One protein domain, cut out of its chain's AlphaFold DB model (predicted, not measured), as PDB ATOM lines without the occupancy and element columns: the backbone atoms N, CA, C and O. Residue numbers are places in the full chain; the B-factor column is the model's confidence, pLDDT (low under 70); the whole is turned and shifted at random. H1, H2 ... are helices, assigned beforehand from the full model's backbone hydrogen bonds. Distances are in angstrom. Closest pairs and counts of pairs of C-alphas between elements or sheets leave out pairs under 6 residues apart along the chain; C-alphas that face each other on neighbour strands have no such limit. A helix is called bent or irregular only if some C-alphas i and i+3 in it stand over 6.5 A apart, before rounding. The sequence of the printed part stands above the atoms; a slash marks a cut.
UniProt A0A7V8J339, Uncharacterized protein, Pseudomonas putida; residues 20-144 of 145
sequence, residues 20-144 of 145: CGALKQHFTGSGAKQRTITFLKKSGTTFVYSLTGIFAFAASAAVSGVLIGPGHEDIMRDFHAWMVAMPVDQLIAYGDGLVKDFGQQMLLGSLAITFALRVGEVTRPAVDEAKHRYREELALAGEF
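This is residues 20 to 144 of the 145 residues of an uncharacterized protein of Pseudomonas putida (UniProt A0A7V8J339). Two long helices, H2 and H4a, cross as an X, and the short helix H3 bridges their ends on one side, making an open triangle with the second half of H2 and the first half of H4a. At the other side H1 folds back from the start of H2 to meet the end of H4a, and beyond it the arm H4b turns off, with residues 128 to 144 sticking out. You are reading 125 printed residues with four named helices, H1, H2, H3 and H4 along the chain, and no named strand, an all-helix class. The whole is extended, with a radius of gyration of the C-alphas of 24.1 A, and flat, spanning 77 by 41 by 17 A.

Start with H1, residues 20 to 27, which touches H2, residues 32 to 68, only at the corner by their tight link; their closest C-alphas are those of Phe 27 and Thr 36, 6.5 A apart. H2 and H3, residues 72 to 85, only just touch, with 3 pairs of C-alphas within 8 A, and only at the corner; look at Val 66 and His 72, their closest C-alphas at 5.5 A, and find the lines about perpendicular at 79 degrees. Next comes H4, residues 88 to 143, by its hydrogen bonds assigned as one helix but bent, with C-alphas 122 and 125 standing 6.9 A apart; its arms are H4a, residues 88 to 122, and H4b, residues 125 to 143, at a steep tilt of 46 degrees. H4a has a kink of 26 degrees near residue 100. Residues 39 to 54 of H2 touch residues 106 to 118 of H4a, closest at the C-alphas of Leu 51 and Ser 110, 5.3 A apart, with a steep tilt of 49 degrees, opposite ways. H4a also touches H1, about perpendicular at 75 degrees, its closest C-alpha Val 122 being 6.8 A from that of Leu 23. H4b is close to H1 but not clearly touching, and it is apart from H2 and H3. In H1, H2, H3, H4a and H4b every O i to N i+4 pair is within hydrogen-bond range.

Find C-alpha 20 at (-41.020, 31.230, 1.201), where H1 begins its 10.8 A. H2 runs 51.4 A from C-alpha 32 at (-27.098, 24.361, 2.300) to C-alpha 68. H3 measures 19.7 A, H4a 49.1 A and H4b 27.4 A, ending at C-alpha 143 at (-56.476, 38.467, -25.390).

The C-alphas of Pro 87 and Phe 144 are the two farthest apart, at 80.5 A. The printed part has no cut, and its three links are tight. Its mean pLDDT is 79.4; look for values under 70 at residue 30 and residues 141 to 144 of this model.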
ATOM      1  N   CYS A  20     -41.161  32.300   0.208       80.81
ATOM      2  CA  CYS A  20     -41.020  31.230   1.201       80.81
ATOM      3  C   CYS A  20     -40.393  29.961   0.603       80.81
ATOM      4  O   CYS A  20     -39.571  29.318   1.258       80.81
ATOM      5  N   GLY A  21     -40.748  29.605  -0.636       80.12
ATOM      6  CA  GLY A  21     -40.145  28.482  -1.359       80.12
ATOM      7  C   GLY A  21     -38.647  28.678  -1.594       80.12
ATOM      8  O   GLY A  21     -37.854  27.799  -1.256       80.12
ATOM      9  N   ALA A  22     -38.256  29.857  -2.081       78.25
ATOM     10  CA  ALA A  22     -36.862  30.220  -2.324       78.25
ATOM     11  C   ALA A  22     -36.036  30.240  -1.032       78.25
ATOM     12  O   ALA A  22     -34.944  29.678  -0.990       78.25
ATOM     13  N   LEU A  23     -36.579  30.807   0.052       80.75
ATOM     14  CA  LEU A  23     -35.957  30.764   1.378       80.75
ATOM     15  C   LEU A  23     -35.746  29.325   1.849       80.75
ATOM     16  O   LEU A  23     -34.637  28.954   2.235       80.75
ATOM     17  N   LYS A  24     -36.787  28.489   1.769       83.81
ATOM     18  CA  LYS A  24     -36.694  27.080   2.159       83.81
ATOM     19  C   LYS A  24     -35.618  26.365   1.346       83.81
ATOM     20  O   LYS A  24     -34.778  25.693   1.932       83.81
ATOM     21  N   GLN A  25     -35.592  26.536   0.028       80.12
ATOM     22  CA  GLN A  25     -34.598  25.918  -0.852       80.12
ATOM     23  C   GLN A  25     -33.176  26.451  -0.612       80.12
ATOM     24  O   GLN A  25     -32.204  25.704  -0.716       80.12
ATOM     25  N   HIS A  26     -33.027  27.724  -0.247       76.81
ATOM     26  CA  HIS A  26     -31.724  28.308   0.061       76.81
ATOM     27  C   HIS A  26     -31.091  27.652   1.296       76.81
ATOM     28  O   HIS A  26     -29.909  27.292   1.270       76.81
ATOM     29  N   PHE A  27     -31.901  27.434   2.338       78.75
ATOM     30  CA  PHE A  27     -31.477  26.874   3.623       78.75
ATOM     31  C   PHE A  27     -31.605  25.345   3.727       78.75
ATOM     32  O   PHE A  27     -31.199  24.770   4.735       78.75
ATOM     33  N   THR A  28     -32.115  24.662   2.698       78.44
ATOM     34  CA  THR A  28     -32.246  23.194   2.668       78.44
ATOM     35  C   THR A  28     -31.586  22.582   1.422       78.44
ATOM     36  O   THR A  28     -31.224  23.282   0.478       78.44
ATOM     37  N   GLY A  29     -31.343  21.267   1.438       76.00
ATOM     38  CA  GLY A  29     -30.718  20.530   0.330       76.00
ATOM     39  C   GLY A  29     -29.184  20.459   0.370       76.00
ATOM     40  O   GLY A  29     -28.532  20.871   1.334       76.00
ATOM     41  N   SER A  30     -28.584  19.906  -0.688       69.31
ATOM     42  CA  SER A  30     -27.129  19.774  -0.801       69.31
ATOM     43  C   SER A  30     -26.464  21.155  -0.923       69.31
ATOM     44  O   SER A  30     -26.965  22.073  -1.579       69.31
ATOM     45  N   GLY A  31     -25.354  21.342  -0.203       78.06
ATOM     46  CA  GLY A  31     -24.643  22.624  -0.136       78.06
ATOM     47  C   GLY A  31     -25.292  23.693   0.755       78.06
ATOM     48  O   GLY A  31     -24.727  24.780   0.885       78.06
ATOM     49  N   ALA A  32     -26.418  23.404   1.422       78.69
ATOM     50  CA  ALA A  32     -27.098  24.361   2.300       78.69
ATOM     51  C   ALA A  32     -26.191  24.887   3.420       78.69
ATOM     52  O   ALA A  32     -26.155  26.087   3.653       78.69
ATOM     53  N   LYS A  33     -25.369  24.030   4.047       79.88
ATOM     54  CA  LYS A  33     -24.399  24.469   5.070       79.88
ATOM     55  C   LYS A  33     -23.447  25.551   4.547       79.88
ATOM     56  O   LYS A  33     -23.248  26.558   5.217       79.88
ATOM     57  N   GLN A  34     -22.909  25.380   3.339       80.94
ATOM     58  CA  GLN A  34     -21.998  26.354   2.732       80.94
ATOM     59  C   GLN A  34     -22.717  27.665   2.385       80.94
ATOM     60  O   GLN A  34     -22.171  28.750   2.611       80.94
ATOM     61  N   ARG A  35     -23.959  27.578   1.886       79.44
ATOM     62  CA  ARG A  35     -24.813  28.748   1.634       79.44
ATOM     63  C   ARG A  35     -25.128  29.499   2.927       79.44
ATOM     64  O   ARG A  35     -24.919  30.704   2.969       79.44
ATOM     65  N   THR A  36     -25.496  28.798   3.998       81.12
ATOM     66  CA  THR A  36     -25.755  29.385   5.320       81.12
ATOM     67  C   THR A  36     -24.515  30.053   5.904       81.12
ATOM     68  O   THR A  36     -24.608  31.176   6.384       81.12
ATOM     69  N   ILE A  37     -23.338  29.422   5.828       82.75
ATOM     70  CA  ILE A  37     -22.085  30.027   6.313       82.75
ATOM     71  C   ILE A  37     -21.762  31.299   5.524       82.75
ATOM     72  O   ILE A  37     -21.409  32.323   6.106       82.75
ATOM     73  N   THR A  38     -21.905  31.258   4.199       83.31
ATOM     74  CA  THR A  38     -21.671  32.428   3.341       83.31
ATOM     75  C   THR A  38     -22.685  33.535   3.627       83.31
ATOM     76  O   THR A  38     -22.318  34.708   3.694       83.31
ATOM     77  N   PHE A  39     -23.947  33.166   3.849       82.12
ATOM     78  CA  PHE A  39     -25.011  34.076   4.253       82.12
ATOM     79  C   PHE A  39     -24.681  34.740   5.591       82.12
ATOM     80  O   PHE A  39     -24.758  35.962   5.678       82.12
ATOM     81  N   LEU A  40     -24.242  33.975   6.596       82.62
ATOM     82  CA  LEU A  40     -23.852  34.503   7.904       82.62
ATOM     83  C   LEU A  40     -22.657  35.450   7.801       82.62
ATOM     84  O   LEU A  40     -22.710  36.546   8.345       82.62
ATOM     85  N   LYS A  41     -21.606  35.061   7.067       84.25
ATOM     86  CA  LYS A  41     -20.413  35.900   6.867       84.25
ATOM     87  C   LYS A  41     -20.777  37.241   6.241       84.25
ATOM     88  O   LYS A  41     -20.422  38.285   6.778       84.25
ATOM     89  N   LYS A  42     -21.531  37.214   5.139       81.88
ATOM     90  CA  LYS A  42     -21.971  38.438   4.464       81.88
ATOM     91  C   LYS A  42     -22.914  39.263   5.342       81.88
ATOM     92  O   LYS A  42     -22.768  40.476   5.384       81.88
ATOM     93  N   SER A  43     -23.819  38.617   6.079       81.81
ATOM     94  CA  SER A  43     -24.701  39.301   7.032       81.81
ATOM     95  C   SER A  43     -23.902  39.980   8.142       81.81
ATOM     96  O   SER A  43     -24.184  41.123   8.459       81.81
ATOM     97  N   GLY A  44     -22.864  39.336   8.681       81.69
ATOM     98  CA  GLY A  44     -21.984  39.940   9.682       81.69
ATOM     99  C   GLY A  44     -21.270  41.187   9.159       81.69
ATOM    100  O   GLY A  44     -21.257  42.215   9.827       81.69
ATOM    101  N   THR A  45     -20.740  41.141   7.934       83.56
ATOM    102  CA  THR A  45     -20.123  42.320   7.308       83.56
ATOM    103  C   THR A  45     -21.145  43.437   7.088       83.56
ATOM    104  O   THR A  45     -20.899  44.573   7.483       83.56
ATOM    105  N   THR A  46     -22.308  43.125   6.508       82.12
ATOM    106  CA  THR A  46     -23.383  44.106   6.287       82.12
ATOM    107  C   THR A  46     -23.882  44.707   7.598       82.12
ATOM    108  O   THR A  46     -24.086  45.911   7.653       82.12
ATOM    109  N   PHE A  47     -23.993  43.911   8.661       82.44
ATOM    110  CA  PHE A  47     -24.390  44.371   9.987       82.44
ATOM    111  C   PHE A  47     -23.457  45.452  10.528       82.44
ATOM    112  O   PHE A  47     -23.934  46.500  10.954       82.44
ATOM    113  N   VAL A  48     -22.141  45.236  10.451       82.50
ATOM    114  CA  VAL A  48     -21.154  46.237  10.882       82.50
ATOM    115  C   VAL A  48     -21.295  47.518  10.060       82.50
ATOM    116  O   VAL A  48     -21.356  48.601  10.629       82.50
ATOM    117  N   TYR A  49     -21.424  47.409   8.734       82.44
ATOM    118  CA  TYR A  49     -21.630  48.579   7.874       82.44
ATOM    119  C   TYR A  49     -22.928  49.329   8.186       82.44
ATOM    120  O   TYR A  49     -22.918  50.555   8.278       82.44
ATOM    121  N   SER A  50     -24.042  48.615   8.363       81.62
ATOM    122  CA  SER A  50     -25.335  49.210   8.701       81.62
ATOM    123  C   SER A  50     -25.298  49.881  10.066       81.62
ATOM    124  O   SER A  50     -25.794  50.994  10.198       81.62
ATOM    125  N   LEU A  51     -24.674  49.252  11.062       82.19
ATOM    126  CA  LEU A  51     -24.509  49.834  12.389       82.19
ATOM    127  C   LEU A  51     -23.695  51.133  12.318       82.19
ATOM    128  O   LEU A  51     -24.161  52.166  12.791       82.19
ATOM    129  N   THR A  52     -22.536  51.112  11.656       83.44
ATOM    130  CA  THR A  52     -21.699  52.307  11.464       83.44
ATOM    131  C   THR A  52     -22.443  53.410  10.713       83.44
ATOM    132  O   THR A  52     -22.366  54.571  11.102       83.44
ATOM    133  N   GLY A  53     -23.198  53.063   9.667       82.94
ATOM    134  CA  GLY A  53     -23.996  54.026   8.910       82.94
ATOM    135  C   GLY A  53     -25.090  54.683   9.752       82.94
ATOM    136  O   GLY A  53     -25.261  55.897   9.690       82.94
ATOM    137  N   ILE A  54     -25.787  53.903  10.584       81.75
ATOM    138  CA  ILE A  54     -26.803  54.426  11.502       81.75
ATOM    139  C   ILE A  54     -26.163  55.357  12.537       81.75
ATOM    140  O   ILE A  54     -26.681  56.447  12.758       81.75
ATOM    141  N   PHE A  55     -25.021  54.979  13.124       81.75
ATOM    142  CA  PHE A  55     -24.292  55.847  14.054       81.75
ATOM    143  C   PHE A  55     -23.852  57.156  13.397       81.75
ATOM    144  O   PHE A  55     -24.082  58.228  13.953       81.75
ATOM    145  N   ALA A  56     -23.261  57.083  12.204       84.06
ATOM    146  CA  ALA A  56     -22.822  58.263  11.467       84.06
ATOM    147  C   ALA A  56     -23.998  59.188  11.128       84.06
ATOM    148  O   ALA A  56     -23.892  60.406  11.274       84.06
ATOM    149  N   PHE A  57     -25.133  58.615  10.720       84.44
ATOM    150  CA  PHE A  57     -26.344  59.372  10.430       84.44
ATOM    151  C   PHE A  57     -26.928  60.020  11.689       84.44
ATOM    152  O   PHE A  57     -27.203  61.215  11.677       84.44
ATOM    153  N   ALA A  58     -27.066  59.270  12.785       80.81
ATOM    154  CA  ALA A  58     -27.589  59.781  14.050       80.81
ATOM    155  C   ALA A  58     -26.710  60.905  14.618       80.81
ATOM    156  O   ALA A  58     -27.226  61.951  15.007       80.81
ATOM    157  N   ALA A  59     -25.385  60.733  14.594       81.69
ATOM    158  CA  ALA A  59     -24.441  61.758  15.024       81.69
ATOM    159  C   ALA A  59     -24.526  63.012  14.139       81.69
ATOM    160  O   ALA A  59     -24.605  64.128  14.648       81.69
ATOM    161  N   SER A  60     -24.579  62.838  12.816       80.75
ATOM    162  CA  SER A  60     -24.692  63.963  11.878       80.75
ATOM    163  C   SER A  60     -26.020  64.702  12.026       80.75
ATOM    164  O   SER A  60     -26.047  65.930  11.960       80.75
ATOM    165  N   ALA A  61     -27.118  63.979  12.255       81.25
ATOM    166  CA  ALA A  61     -28.434  64.554  12.501       81.25
ATOM    167  C   ALA A  61     -28.472  65.341  13.817       81.25
ATOM    168  O   ALA A  61     -29.013  66.443  13.839       81.25
ATOM    169  N   ALA A  62     -27.850  64.823  14.881       79.50
ATOM    170  CA  ALA A  62     -27.728  65.531  16.152       79.50
ATOM    171  C   ALA A  62     -26.926  66.830  15.992       79.50
ATOM    172  O   ALA A  62     -27.405  67.898  16.361       79.50
ATOM    173  N   VAL A  63     -25.748  66.764  15.363       80.88
ATOM    174  CA  VAL A  63     -24.904  67.944  15.112       80.88
ATOM    175  C   VAL A  63     -25.627  68.964  14.230       80.88
ATOM    176  O   VAL A  63     -25.653  70.146  14.551       80.88
ATOM    177  N   SER A  64     -26.266  68.522  13.146       78.50
ATOM    178  CA  SER A  64     -26.985  69.420  12.234       78.50
ATOM    179  C   SER A  64     -28.215  70.047  12.890       78.50
ATOM    180  O   SER A  64     -28.481  71.228  12.688       78.50
ATOM    181  N   GLY A  65     -28.952  69.277  13.694       75.44
ATOM    182  CA  GLY A  65     -30.107  69.767  14.444       75.44
ATOM    183  C   GLY A  65     -29.716  70.821  15.475       75.44
ATOM    184  O   GLY A  65     -30.403  71.831  15.600       75.44
ATOM    185  N   VAL A  66     -28.577  70.630  16.145       77.19
ATOM    186  CA  VAL A  66     -28.033  71.619  17.077       77.19
ATOM    187  C   VAL A  66     -27.505  72.847  16.339       77.19
ATOM    188  O   VAL A  66     -27.735  73.943  16.813       77.19
ATOM    189  N   LEU A  67     -26.834  72.715  15.191       76.25
ATOM    190  CA  LEU A  67     -26.209  73.859  14.508       76.25
ATOM    191  C   LEU A  67     -27.170  74.699  13.654       76.25
ATOM    192  O   LEU A  67     -26.911  75.880  13.442       76.25
ATOM    193  N   ILE A  68     -28.238  74.104  13.118       78.12
ATOM    194  CA  ILE A  68     -29.121  74.742  12.119       78.12
ATOM    195  C   ILE A  68     -30.548  74.938  12.671       78.12
ATOM    196  O   ILE A  68     -31.361  75.647  12.078       78.12
ATOM    197  N   GLY A  69     -30.877  74.328  13.814       75.25
ATOM    198  CA  GLY A  69     -32.211  74.390  14.405       75.25
ATOM    199  C   GLY A  69     -32.574  75.762  15.000       75.25
ATOM    200  O   GLY A  69     -31.703  76.501  15.473       75.25
ATOM    201  N   PRO A  70     -33.872  76.120  15.029       72.00
ATOM    202  CA  PRO A  70     -34.336  77.279  15.788       72.00
ATOM    203  C   PRO A  70     -34.015  77.083  17.278       72.00
ATOM    204  O   PRO A  70     -34.299  76.027  17.838       72.00
ATOM    205  N   GLY A  71     -33.415  78.092  17.917       74.88
ATOM    206  CA  GLY A  71     -32.995  78.018  19.324       74.88
ATOM    207  C   GLY A  71     -31.609  77.405  19.567       74.88
ATOM    208  O   GLY A  71     -31.289  77.086  20.710       74.88
ATOM    209  N   HIS A  72     -30.769  77.247  18.533       79.31
ATOM    210  CA  HIS A  72     -29.417  76.692  18.688       79.31
ATOM    211  C   HIS A  72     -28.550  77.407  19.739       79.31
ATOM    212  O   HIS A  72     -27.805  76.745  20.457       79.31
ATOM    213  N   GLU A  73     -28.650  78.735  19.863       80.06
ATOM    214  CA  GLU A  73     -27.884  79.492  20.861       80.06
ATOM    215  C   GLU A  73     -28.304  79.158  22.297       80.06
ATOM    216  O   GLU A  73     -27.443  78.981  23.160       80.06
ATOM    217  N   ASP A  74     -29.608  79.006  22.552       81.62
ATOM    218  CA  ASP A  74     -30.120  78.599  23.865       81.62
ATOM    219  C   ASP A  74     -29.703  77.161  24.190       81.62
ATOM    220  O   ASP A  74     -29.216  76.900  25.287       81.62
ATOM    221  N   ILE A  75     -29.779  76.249  23.213       79.75
ATOM    222  CA  ILE A  75     -29.324  74.858  23.366       79.75
ATOM    223  C   ILE A  75     -27.825  74.807  23.676       79.75
ATOM    224  O   ILE A  75     -27.408  74.066  24.563       79.75
ATOM    225  N   MET A  76     -27.002  75.597  22.981       80.38
ATOM    226  CA  MET A  76     -25.561  75.662  23.241       80.38
ATOM    227  C   MET A  76     -25.251  76.264  24.611       80.38
ATOM    228  O   MET A  76     -24.348  75.780  25.298       80.38
ATOM    229  N   ARG A  77     -25.998  77.290  25.038       82.38
ATOM    230  CA  ARG A  77     -25.845  77.888  26.367       82.38
ATOM    231  C   ARG A  77     -26.212  76.896  27.466       82.38
ATOM    232  O   ARG A  77     -25.450  76.753  28.421       82.38
ATOM    233  N   ASP A  78     -27.328  76.195  27.315       81.94
ATOM    234  CA  ASP A  78     -27.792  75.194  28.273       81.94
ATOM    235  C   ASP A  78     -26.844  73.991  28.307       81.94
ATOM    236  O   ASP A  78     -26.492  73.514  29.383       81.94
ATOM    237  N   PHE A  79     -26.338  73.558  27.150       79.31
ATOM    238  CA  PHE A  79     -25.326  72.508  27.054       79.31
ATOM    239  C   PHE A  79     -24.007  72.912  27.724       79.31
ATOM    240  O   PHE A  79     -23.409  72.121  28.451       79.31
ATOM    241  N   HIS A  80     -23.559  74.155  27.537       80.44
ATOM    242  CA  HIS A  80     -22.375  74.682  28.210       80.44
ATOM    243  C   HIS A  80     -22.574  74.772  29.730       80.44
ATOM    244  O   HIS A  80     -21.719  74.322  30.491       80.44
ATOM    245  N   ALA A  81     -23.712  75.302  30.186       82.88
ATOM    246  CA  ALA A  81     -24.054  75.357  31.605       82.88
ATOM    247  C   ALA A  81     -24.116  73.950  32.224       82.88
ATOM    248  O   ALA A  81     -23.606  73.729  33.322       82.88
ATOM    249  N   TRP A  82     -24.668  72.989  31.486       80.75
ATOM    250  CA  TRP A  82     -24.719  71.581  31.858       80.75
ATOM    251  C   TRP A  82     -23.323  70.948  31.962       80.75
ATOM    252  O   TRP A  82     -23.034  70.303  32.969       80.75
ATOM    253  N   MET A  83     -22.426  71.187  30.997       76.44
ATOM    254  CA  MET A  83     -21.039  70.693  31.043       76.44
ATOM    255  C   MET A  83     -20.242  71.248  32.227       76.44
ATOM    256  O   MET A  83     -19.400  70.546  32.777       76.44
ATOM    257  N   VAL A  84     -20.485  72.503  32.613       82.06
ATOM    258  CA  VAL A  84     -19.787  73.146  33.738       82.06
ATOM    259  C   VAL A  84     -20.333  72.666  35.086       82.06
ATOM    260  O   VAL A  84     -19.577  72.549  36.050       82.06
ATOM    261  N   ALA A  85     -21.636  72.396  35.172       82.69
ATOM    262  CA  ALA A  85     -22.297  72.016  36.418       82.69
ATOM    263  C   ALA A  85     -22.225  70.512  36.730       82.69
ATOM    264  O   ALA A  85     -22.344  70.130  37.895       82.69
ATOM    265  N   MET A  86     -22.068  69.649  35.721       77.50
ATOM    266  CA  MET A  86     -22.145  68.202  35.912       77.50
ATOM    267  C   MET A  86     -20.790  67.594  36.328       77.50
ATOM    268  O   MET A  86     -19.812  67.702  35.587       77.50
ATOM    269  N   PRO A  87     -20.708  66.893  37.478       82.06
ATOM    270  CA  PRO A  87     -19.511  66.148  37.853       82.06
ATOM    271  C   PRO A  87     -19.305  64.932  36.938       82.06
ATOM    272  O   PRO A  87     -20.261  64.276  36.517       82.06
ATOM    273  N   VAL A  88     -18.038  64.600  36.671       78.62
ATOM    274  CA  VAL A  88     -17.624  63.551  35.717       78.62
ATOM    275  C   VAL A  88     -18.277  62.193  36.012       78.62
ATOM    276  O   VAL A  88     -18.674  61.493  35.085       78.62
ATOM    277  N   ASP A  89     -18.478  61.847  37.284       80.50
ATOM    278  CA  ASP A  89     -19.108  60.580  37.675       80.50
ATOM    279  C   ASP A  89     -20.573  60.472  37.215       80.50
ATOM    280  O   ASP A  89     -21.032  59.404  36.806       80.50
ATOM    281  N   GLN A  90     -21.314  61.588  37.222       79.38
ATOM    282  CA  GLN A  90     -22.694  61.630  36.726       79.38
ATOM    283  C   GLN A  90     -22.745  61.588  35.201       79.38
ATOM    284  O   GLN A  90     -23.648  60.966  34.643       79.38
ATOM    285  N   LEU A  91     -21.761  62.191  34.530       78.44
ATOM    286  CA  LEU A  91     -21.634  62.121  33.078       78.44
ATOM    287  C   LEU A  91     -21.399  60.680  32.608       78.44
ATOM    288  O   LEU A  91     -22.035  60.235  31.654       78.44
ATOM    289  N   ILE A  92     -20.527  59.940  33.298       80.50
ATOM    290  CA  ILE A  92     -20.252  58.530  32.995       80.50
ATOM    291  C   ILE A  92     -21.508  57.683  33.222       80.50
ATOM    292  O   ILE A  92     -21.895  56.926  32.338       80.50
ATOM    293  N   ALA A  93     -22.197  57.853  34.355       81.81
ATOM    294  CA  ALA A  93     -23.425  57.111  34.648       81.81
ATOM    295  C   ALA A  93     -24.560  57.413  33.649       81.81
ATOM    296  O   ALA A  93     -25.285  56.510  33.227       81.81
ATOM    297  N   TYR A  94     -24.702  58.677  33.243       78.12
ATOM    298  CA  TYR A  94     -25.657  59.092  32.218       78.12
ATOM    299  C   TYR A  94     -25.302  58.503  30.845       78.12
ATOM    300  O   TYR A  94     -26.177  57.989  30.146       78.12
ATOM    301  N   GLY A  95     -24.014  58.516  30.488       76.06
ATOM    302  CA  GLY A  95     -23.488  57.892  29.277       76.06
ATOM    303  C   GLY A  95     -23.751  56.389  29.230       76.06
ATOM    304  O   GLY A  95     -24.240  55.894  28.219       76.06
ATOM    305  N   ASP A  96     -23.518  55.674  30.330       80.69
ATOM    306  CA  ASP A  96     -23.783  54.236  30.434       80.69
ATOM    307  C   ASP A  96     -25.266  53.905  30.232       80.69
ATOM    308  O   ASP A  96     -25.599  52.967  29.504       80.69
ATOM    309  N   GLY A  97     -26.171  54.693  30.824       77.94
ATOM    310  CA  GLY A  97     -27.614  54.544  30.613       77.94
ATOM    311  C   GLY A  97     -28.009  54.746  29.149       77.94
ATOM    312  O   GLY A  97     -28.683  53.901  28.556       77.94
ATOM    313  N   LEU A  98     -27.507  55.820  28.533       73.62
ATOM    314  CA  LEU A  98     -27.725  56.122  27.117       73.62
ATOM    315  C   LEU A  98     -27.192  55.023  26.200       73.62
ATOM    316  O   LEU A  98     -27.887  54.587  25.289       73.62
ATOM    317  N   VAL A  99     -25.972  54.542  26.439       75.06
ATOM    318  CA  VAL A  99     -25.365  53.477  25.633       75.06
ATOM    319  C   VAL A  99     -26.158  52.183  25.759       75.06
ATOM    320  O   VAL A  99     -26.318  51.473  24.769       75.06
ATOM    321  N   LYS A 100     -26.692  51.870  26.940       76.75
ATOM    322  CA  LYS A 100     -27.457  50.642  27.156       76.75
ATOM    323  C   LYS A 100     -28.798  50.668  26.419       76.75
ATOM    324  O   LYS A 100     -29.096  49.739  25.667       76.75
ATOM    325  N   ASP A 101     -29.552  51.754  26.563       77.00
ATOM    326  CA  ASP A 101     -30.887  51.875  25.973       77.00
ATOM    327  C   ASP A 101     -30.824  52.132  24.463       77.00
ATOM    328  O   ASP A 101     -31.504  51.473  23.669       77.00
ATOM    329  N   PHE A 102     -29.953  53.048  24.039       72.69
ATOM    330  CA  PHE A 102     -29.787  53.399  22.633       72.69
ATOM    331  C   PHE A 102     -29.004  52.320  21.883       72.69
ATOM    332  O   PHE A 102     -29.359  51.955  20.762       72.69
ATOM    333  N   GLY A 103     -27.983  51.737  22.512       73.12
ATOM    334  CA  GLY A 103     -27.189  50.662  21.922       73.12
ATOM    335  C   GLY A 103     -28.032  49.435  21.602       73.12
ATOM    336  O   GLY A 103     -27.926  48.903  20.498       73.12
ATOM    337  N   GLN A 104     -28.937  49.022  22.494       79.44
ATOM    338  CA  GLN A 104     -29.817  47.885  22.223       79.44
ATOM    339  C   GLN A 104     -30.753  48.147  21.033       79.44
ATOM    340  O   GLN A 104     -30.900  47.283  20.165       79.44
ATOM    341  N   GLN A 105     -31.361  49.332  20.955       79.12
ATOM    342  CA  GLN A 105     -32.250  49.683  19.843       79.12
ATOM    343  C   GLN A 105     -31.497  49.782  18.511       79.12
ATOM    344  O   GLN A 105     -31.972  49.271  17.496       79.12
ATOM    345  N   MET A 106     -30.300  50.373  18.515       78.00
ATOM    346  CA  MET A 106     -29.450  50.488  17.328       78.00
ATOM    347  C   MET A 106     -28.960  49.118  16.843       78.00
ATOM    348  O   MET A 106     -28.963  48.860  15.640       78.00
ATOM    349  N   LEU A 107     -28.601  48.218  17.764       81.00
ATOM    350  CA  LEU A 107     -28.219  46.838  17.451       81.00
ATOM    351  C   LEU A 107     -29.386  46.045  16.855       81.00
ATOM    352  O   LEU A 107     -29.215  45.357  15.851       81.00
ATOM    353  N   LEU A 108     -30.579  46.141  17.444       83.38
ATOM    354  CA  LEU A 108     -31.767  45.472  16.910       83.38
ATOM    355  C   LEU A 108     -32.164  46.040  15.544       83.38
ATOM    356  O   LEU A 108     -32.483  45.278  14.631       83.38
ATOM    357  N   GLY A 109     -32.095  47.362  15.381       81.31
ATOM    358  CA  GLY A 109     -32.373  48.041  14.119       81.31
ATOM    359  C   GLY A 109     -31.409  47.623  13.010       81.31
ATOM    360  O   GLY A 109     -31.844  47.229  11.927       81.31
ATOM    361  N   SER A 110     -30.101  47.633  13.278       79.50
ATOM    362  CA  SER A 110     -29.096  47.219  12.294       79.50
ATOM    363  C   SER A 110     -29.209  45.732  11.948       79.50
ATOM    364  O   SER A 110     -29.069  45.369  10.776       79.50
ATOM    365  N   LEU A 111     -29.540  44.874  12.919       84.12
ATOM    366  CA  LEU A 111     -29.806  43.454  12.689       84.12
ATOM    367  C   LEU A 111     -31.032  43.253  11.789       84.12
ATOM    368  O   LEU A 111     -30.964  42.489  10.825       84.12
ATOM    369  N   ALA A 112     -32.130  43.961  12.064       84.25
ATOM    370  CA  ALA A 112     -33.361  43.877  11.285       84.25
ATOM    371  C   ALA A 112     -33.154  44.342   9.836       84.25
ATOM    372  O   ALA A 112     -33.552  43.640   8.906       84.25
ATOM    373  N   ILE A 113     -32.473  45.475   9.634       83.25
ATOM    374  CA  ILE A 113     -32.141  45.993   8.297       83.25
ATOM    375  C   ILE A 113     -31.256  45.000   7.548       83.25
ATOM    376  O   ILE A 113     -31.535  44.661   6.399       83.25
ATOM    377  N   THR A 114     -30.220  44.489   8.211       84.31
ATOM    378  CA  THR A 114     -29.317  43.498   7.623       84.31
ATOM    379  C   THR A 114     -30.089  42.262   7.187       84.31
ATOM    380  O   THR A 114     -29.986  41.839   6.038       84.31
ATOM    381  N   PHE A 115     -30.905  41.696   8.072       81.81
ATOM    382  CA  PHE A 115     -31.686  40.510   7.755       81.81
ATOM    383  C   PHE A 115     -32.655  40.770   6.595       81.81
ATOM    384  O   PHE A 115     -32.703  39.975   5.658       81.81
ATOM    385  N   ALA A 116     -33.351  41.909   6.593       83.88
ATOM    386  CA  ALA A 116     -34.269  42.292   5.524       83.88
ATOM    387  C   ALA A 116     -33.566  42.430   4.163       83.88
ATOM    388  O   ALA A 116     -34.056  41.900   3.166       83.88
ATOM    389  N   LEU A 117     -32.396  43.075   4.113       85.12
ATOM    390  CA  LEU A 117     -31.613  43.217   2.882       85.12
ATOM    391  C   LEU A 117     -31.166  41.856   2.341       85.12
ATOM    392  O   LEU A 117     -31.333  41.570   1.156       85.12
ATOM    393  N   ARG A 118     -30.641  40.984   3.211       83.19
ATOM    394  CA  ARG A 118     -30.107  39.677   2.800       83.19
ATOM    395  C   ARG A 118     -31.218  38.695   2.424       83.19
ATOM    396  O   ARG A 118     -31.065  37.950   1.460       83.19
ATOM    397  N   VAL A 119     -32.351  38.712   3.128       82.44
ATOM    398  CA  VAL A 119     -33.553  37.967   2.719       82.44
ATOM    399  C   VAL A 119     -34.086  38.504   1.393       82.44
ATOM    400  O   VAL A 119     -34.459  37.717   0.523       82.44
ATOM    401  N   GLY A 120     -34.064  39.822   1.195       80.62
ATOM    402  CA  GLY A 120     -34.409  40.463  -0.070       80.62
ATOM    403  C   GLY A 120     -33.562  39.954  -1.235       80.62
ATOM    404  O   GLY A 120     -34.117  39.593  -2.263       80.62
ATOM    405  N   GLU A 121     -32.242  39.836  -1.081       83.81
ATOM    406  CA  GLU A 121     -31.364  39.283  -2.129       83.81
ATOM    407  C   GLU A 121     -31.727  37.846  -2.534       83.81
ATOM    408  O   GLU A 121     -31.626  37.493  -3.705       83.81
ATOM    409  N   VAL A 122     -32.156  37.015  -1.578       81.56
ATOM    410  CA  VAL A 122     -32.531  35.615  -1.838       81.56
ATOM    411  C   VAL A 122     -33.929  35.513  -2.452       81.56
ATOM    412  O   VAL A 122     -34.176  34.655  -3.296       81.56
ATOM    413  N   THR A 123     -34.856  36.369  -2.021       81.81
ATOM    414  CA  THR A 123     -36.278  36.277  -2.386       81.81
ATOM    415  C   THR A 123     -36.640  37.075  -3.631       81.81
ATOM    416  O   THR A 123     -37.481  36.609  -4.393       81.81
ATOM    417  N   ARG A 124     -35.999  38.226  -3.883       82.69
ATOM    418  CA  ARG A 124     -36.243  39.086  -5.055       82.69
ATOM    419  C   ARG A 124     -36.283  38.331  -6.383       82.69
ATOM    420  O   ARG A 124     -37.304  38.450  -7.045       82.69
ATOM    421  N   PRO A 125     -35.283  37.510  -6.761       82.19
ATOM    422  CA  PRO A 125     -35.323  36.832  -8.057       82.19
ATOM    423  C   PRO A 125     -36.545  35.910  -8.202       82.19
ATOM    424  O   PRO A 125     -37.203  35.924  -9.235       82.19
ATOM    425  N   ALA A 126     -36.910  35.175  -7.147       78.00
ATOM    426  CA  ALA A 126     -38.081  34.294  -7.162       78.00
ATOM    427  C   ALA A 126     -39.413  35.067  -7.146       78.00
ATOM    428  O   ALA A 126     -40.399  34.634  -7.737       78.00
ATOM    429  N   VAL A 127     -39.450  36.209  -6.456       79.81
ATOM    430  CA  VAL A 127     -40.610  37.109  -6.415       79.81
ATOM    431  C   VAL A 127     -40.830  37.768  -7.773       79.81
ATOM    432  O   VAL A 127     -41.964  37.810  -8.245       79.81
ATOM    433  N   ASP A 128     -39.769  38.269  -8.400       85.06
ATOM    434  CA  ASP A 128     -39.839  38.965  -9.683       85.06
ATOM    435  C   ASP A 128     -40.233  37.998 -10.803       85.06
ATOM    436  O   ASP A 128     -41.098  38.328 -11.614       85.06
ATOM    437  N   GLU A 129     -39.707  36.769 -10.787       81.56
ATOM    438  CA  GLU A 129     -40.117  35.715 -11.719       81.56
ATOM    439  C   GLU A 129     -41.594  35.326 -11.538       81.56
ATOM    440  O   GLU A 129     -42.337  35.229 -12.516       81.56
ATOM    441  N   ALA A 130     -42.062  35.159 -10.294       74.56
ATOM    442  CA  ALA A 130     -43.462  34.832 -10.019       74.56
ATOM    443  C   ALA A 130     -44.422  35.950 -10.462       74.56
ATOM    444  O   ALA A 130     -45.494  35.670 -11.004       74.56
ATOM    445  N   LYS A 131     -44.034  37.216 -10.267       77.94
ATOM    446  CA  LYS A 131     -44.802  38.375 -10.742       77.94
ATOM    447  C   LYS A 131     -44.827  38.461 -12.262       77.94
ATOM    448  O   LYS A 131     -45.880  38.753 -12.822       77.94
ATOM    449  N   HIS A 132     -43.699  38.204 -12.925       82.06
ATOM    450  CA  HIS A 132     -43.629  38.190 -14.386       82.06
ATOM    451  C   HIS A 132     -44.561  37.134 -14.979       82.06
ATOM    452  O   HIS A 132     -45.419  37.484 -15.786       82.06
ATOM    453  N   ARG A 133     -44.487  35.887 -14.492       80.19
ATOM    454  CA  ARG A 133     -45.367  34.801 -14.954       80.19
ATOM    455  C   ARG A 133     -46.848  35.118 -14.747       80.19
ATOM    456  O   ARG A 133     -47.644  34.930 -15.655       80.19
ATOM    457  N   TYR A 134     -47.219  35.658 -13.586       75.38
ATOM    458  CA  TYR A 134     -48.615  36.022 -13.314       75.38
ATOM    459  C   TYR A 134     -49.130  37.134 -14.244       75.38
ATOM    460  O   TYR A 134     -50.284  37.116 -14.670       75.38
ATOM    461  N   ARG A 135     -48.279  38.107 -14.590       78.88
ATOM    462  CA  ARG A 135     -48.636  39.177 -15.534       78.88
ATOM    463  C   ARG A 135     -48.744  38.678 -16.971       78.88
ATOM    464  O   ARG A 135     -49.613  39.155 -17.693       78.88
ATOM    465  N   GLU A 136     -47.904  37.728 -17.368       82.31
ATOM    466  CA  GLU A 136     -47.993  37.054 -18.667       82.31
ATOM    467  C   GLU A 136     -49.282  36.228 -18.782       82.31
ATOM    468  O   GLU A 136     -49.998  36.348 -19.774       82.31
ATOM    469  N   GLU A 137     -49.650  35.475 -17.740       78.62
ATOM    470  CA  GLU A 137     -50.919  34.732 -17.681       78.62
ATOM    471  C   GLU A 137     -52.143  35.659 -17.775       78.62
ATOM    472  O   GLU A 137     -53.110  35.347 -18.468       78.62
ATOM    473  N   LEU A 138     -52.098  36.825 -17.120       74.62
ATOM    474  CA  LEU A 138     -53.156  37.834 -17.214       74.62
ATOM    475  C   LEU A 138     -53.247  38.482 -18.601       74.62
ATOM    476  O   LEU A 138     -54.353  38.789 -19.044       74.62
ATOM    477  N   ALA A 139     -52.117  38.702 -19.277       77.50
ATOM    478  CA  ALA A 139     -52.096  39.249 -20.633       77.50
ATOM    479  C   ALA A 139     -52.705  38.261 -21.637       77.50
ATOM    480  O   ALA A 139     -53.571  38.648 -22.417       77.50
ATOM    481  N   LEU A 140     -52.344  36.977 -21.538       75.31
ATOM    482  CA  LEU A 140     -52.926  35.910 -22.358       75.31
ATOM    483  C   LEU A 140     -54.425  35.730 -22.080       75.31
ATOM    484  O   LEU A 140     -55.209  35.589 -23.009       75.31
ATOM    485  N   ALA A 141     -54.857  35.786 -20.817       69.19
ATOM    486  CA  ALA A 141     -56.278  35.697 -20.471       69.19
ATOM    487  C   ALA A 141     -57.101  36.907 -20.958       69.19
ATOM    488  O   ALA A 141     -58.304  36.777 -21.172       69.19
ATOM    489  N   GLY A 142     -56.467  38.073 -21.129       60.31
ATOM    490  CA  GLY A 142     -57.093  39.287 -21.655       60.31
ATOM    491  C   GLY A 142     -57.181  39.354 -23.183       60.31
ATOM    492  O   GLY A 142     -57.988  40.123 -23.688       60.31
ATOM    493  N   GLU A 143     -56.393  38.563 -23.919       54.44
ATOM    494  CA  GLU A 143     -56.476  38.467 -25.390       54.44
ATOM    495  C   GLU A 143     -57.559  37.484 -25.878       54.44
ATOM    496  O   GLU A 143     -57.918  37.500 -27.055       54.44
ATOM    497  N   PHE A 144     -58.110  36.654 -24.985       47.06
ATOM    498  CA  PHE A 144     -59.165  35.671 -25.283       47.06
ATOM    499  C   PHE A 144     -60.562  36.046 -24.740       47.06
ATOM    500  O   PHE A 144     -61.458  35.198 -24.757       47.06
TER     501      PHE A 144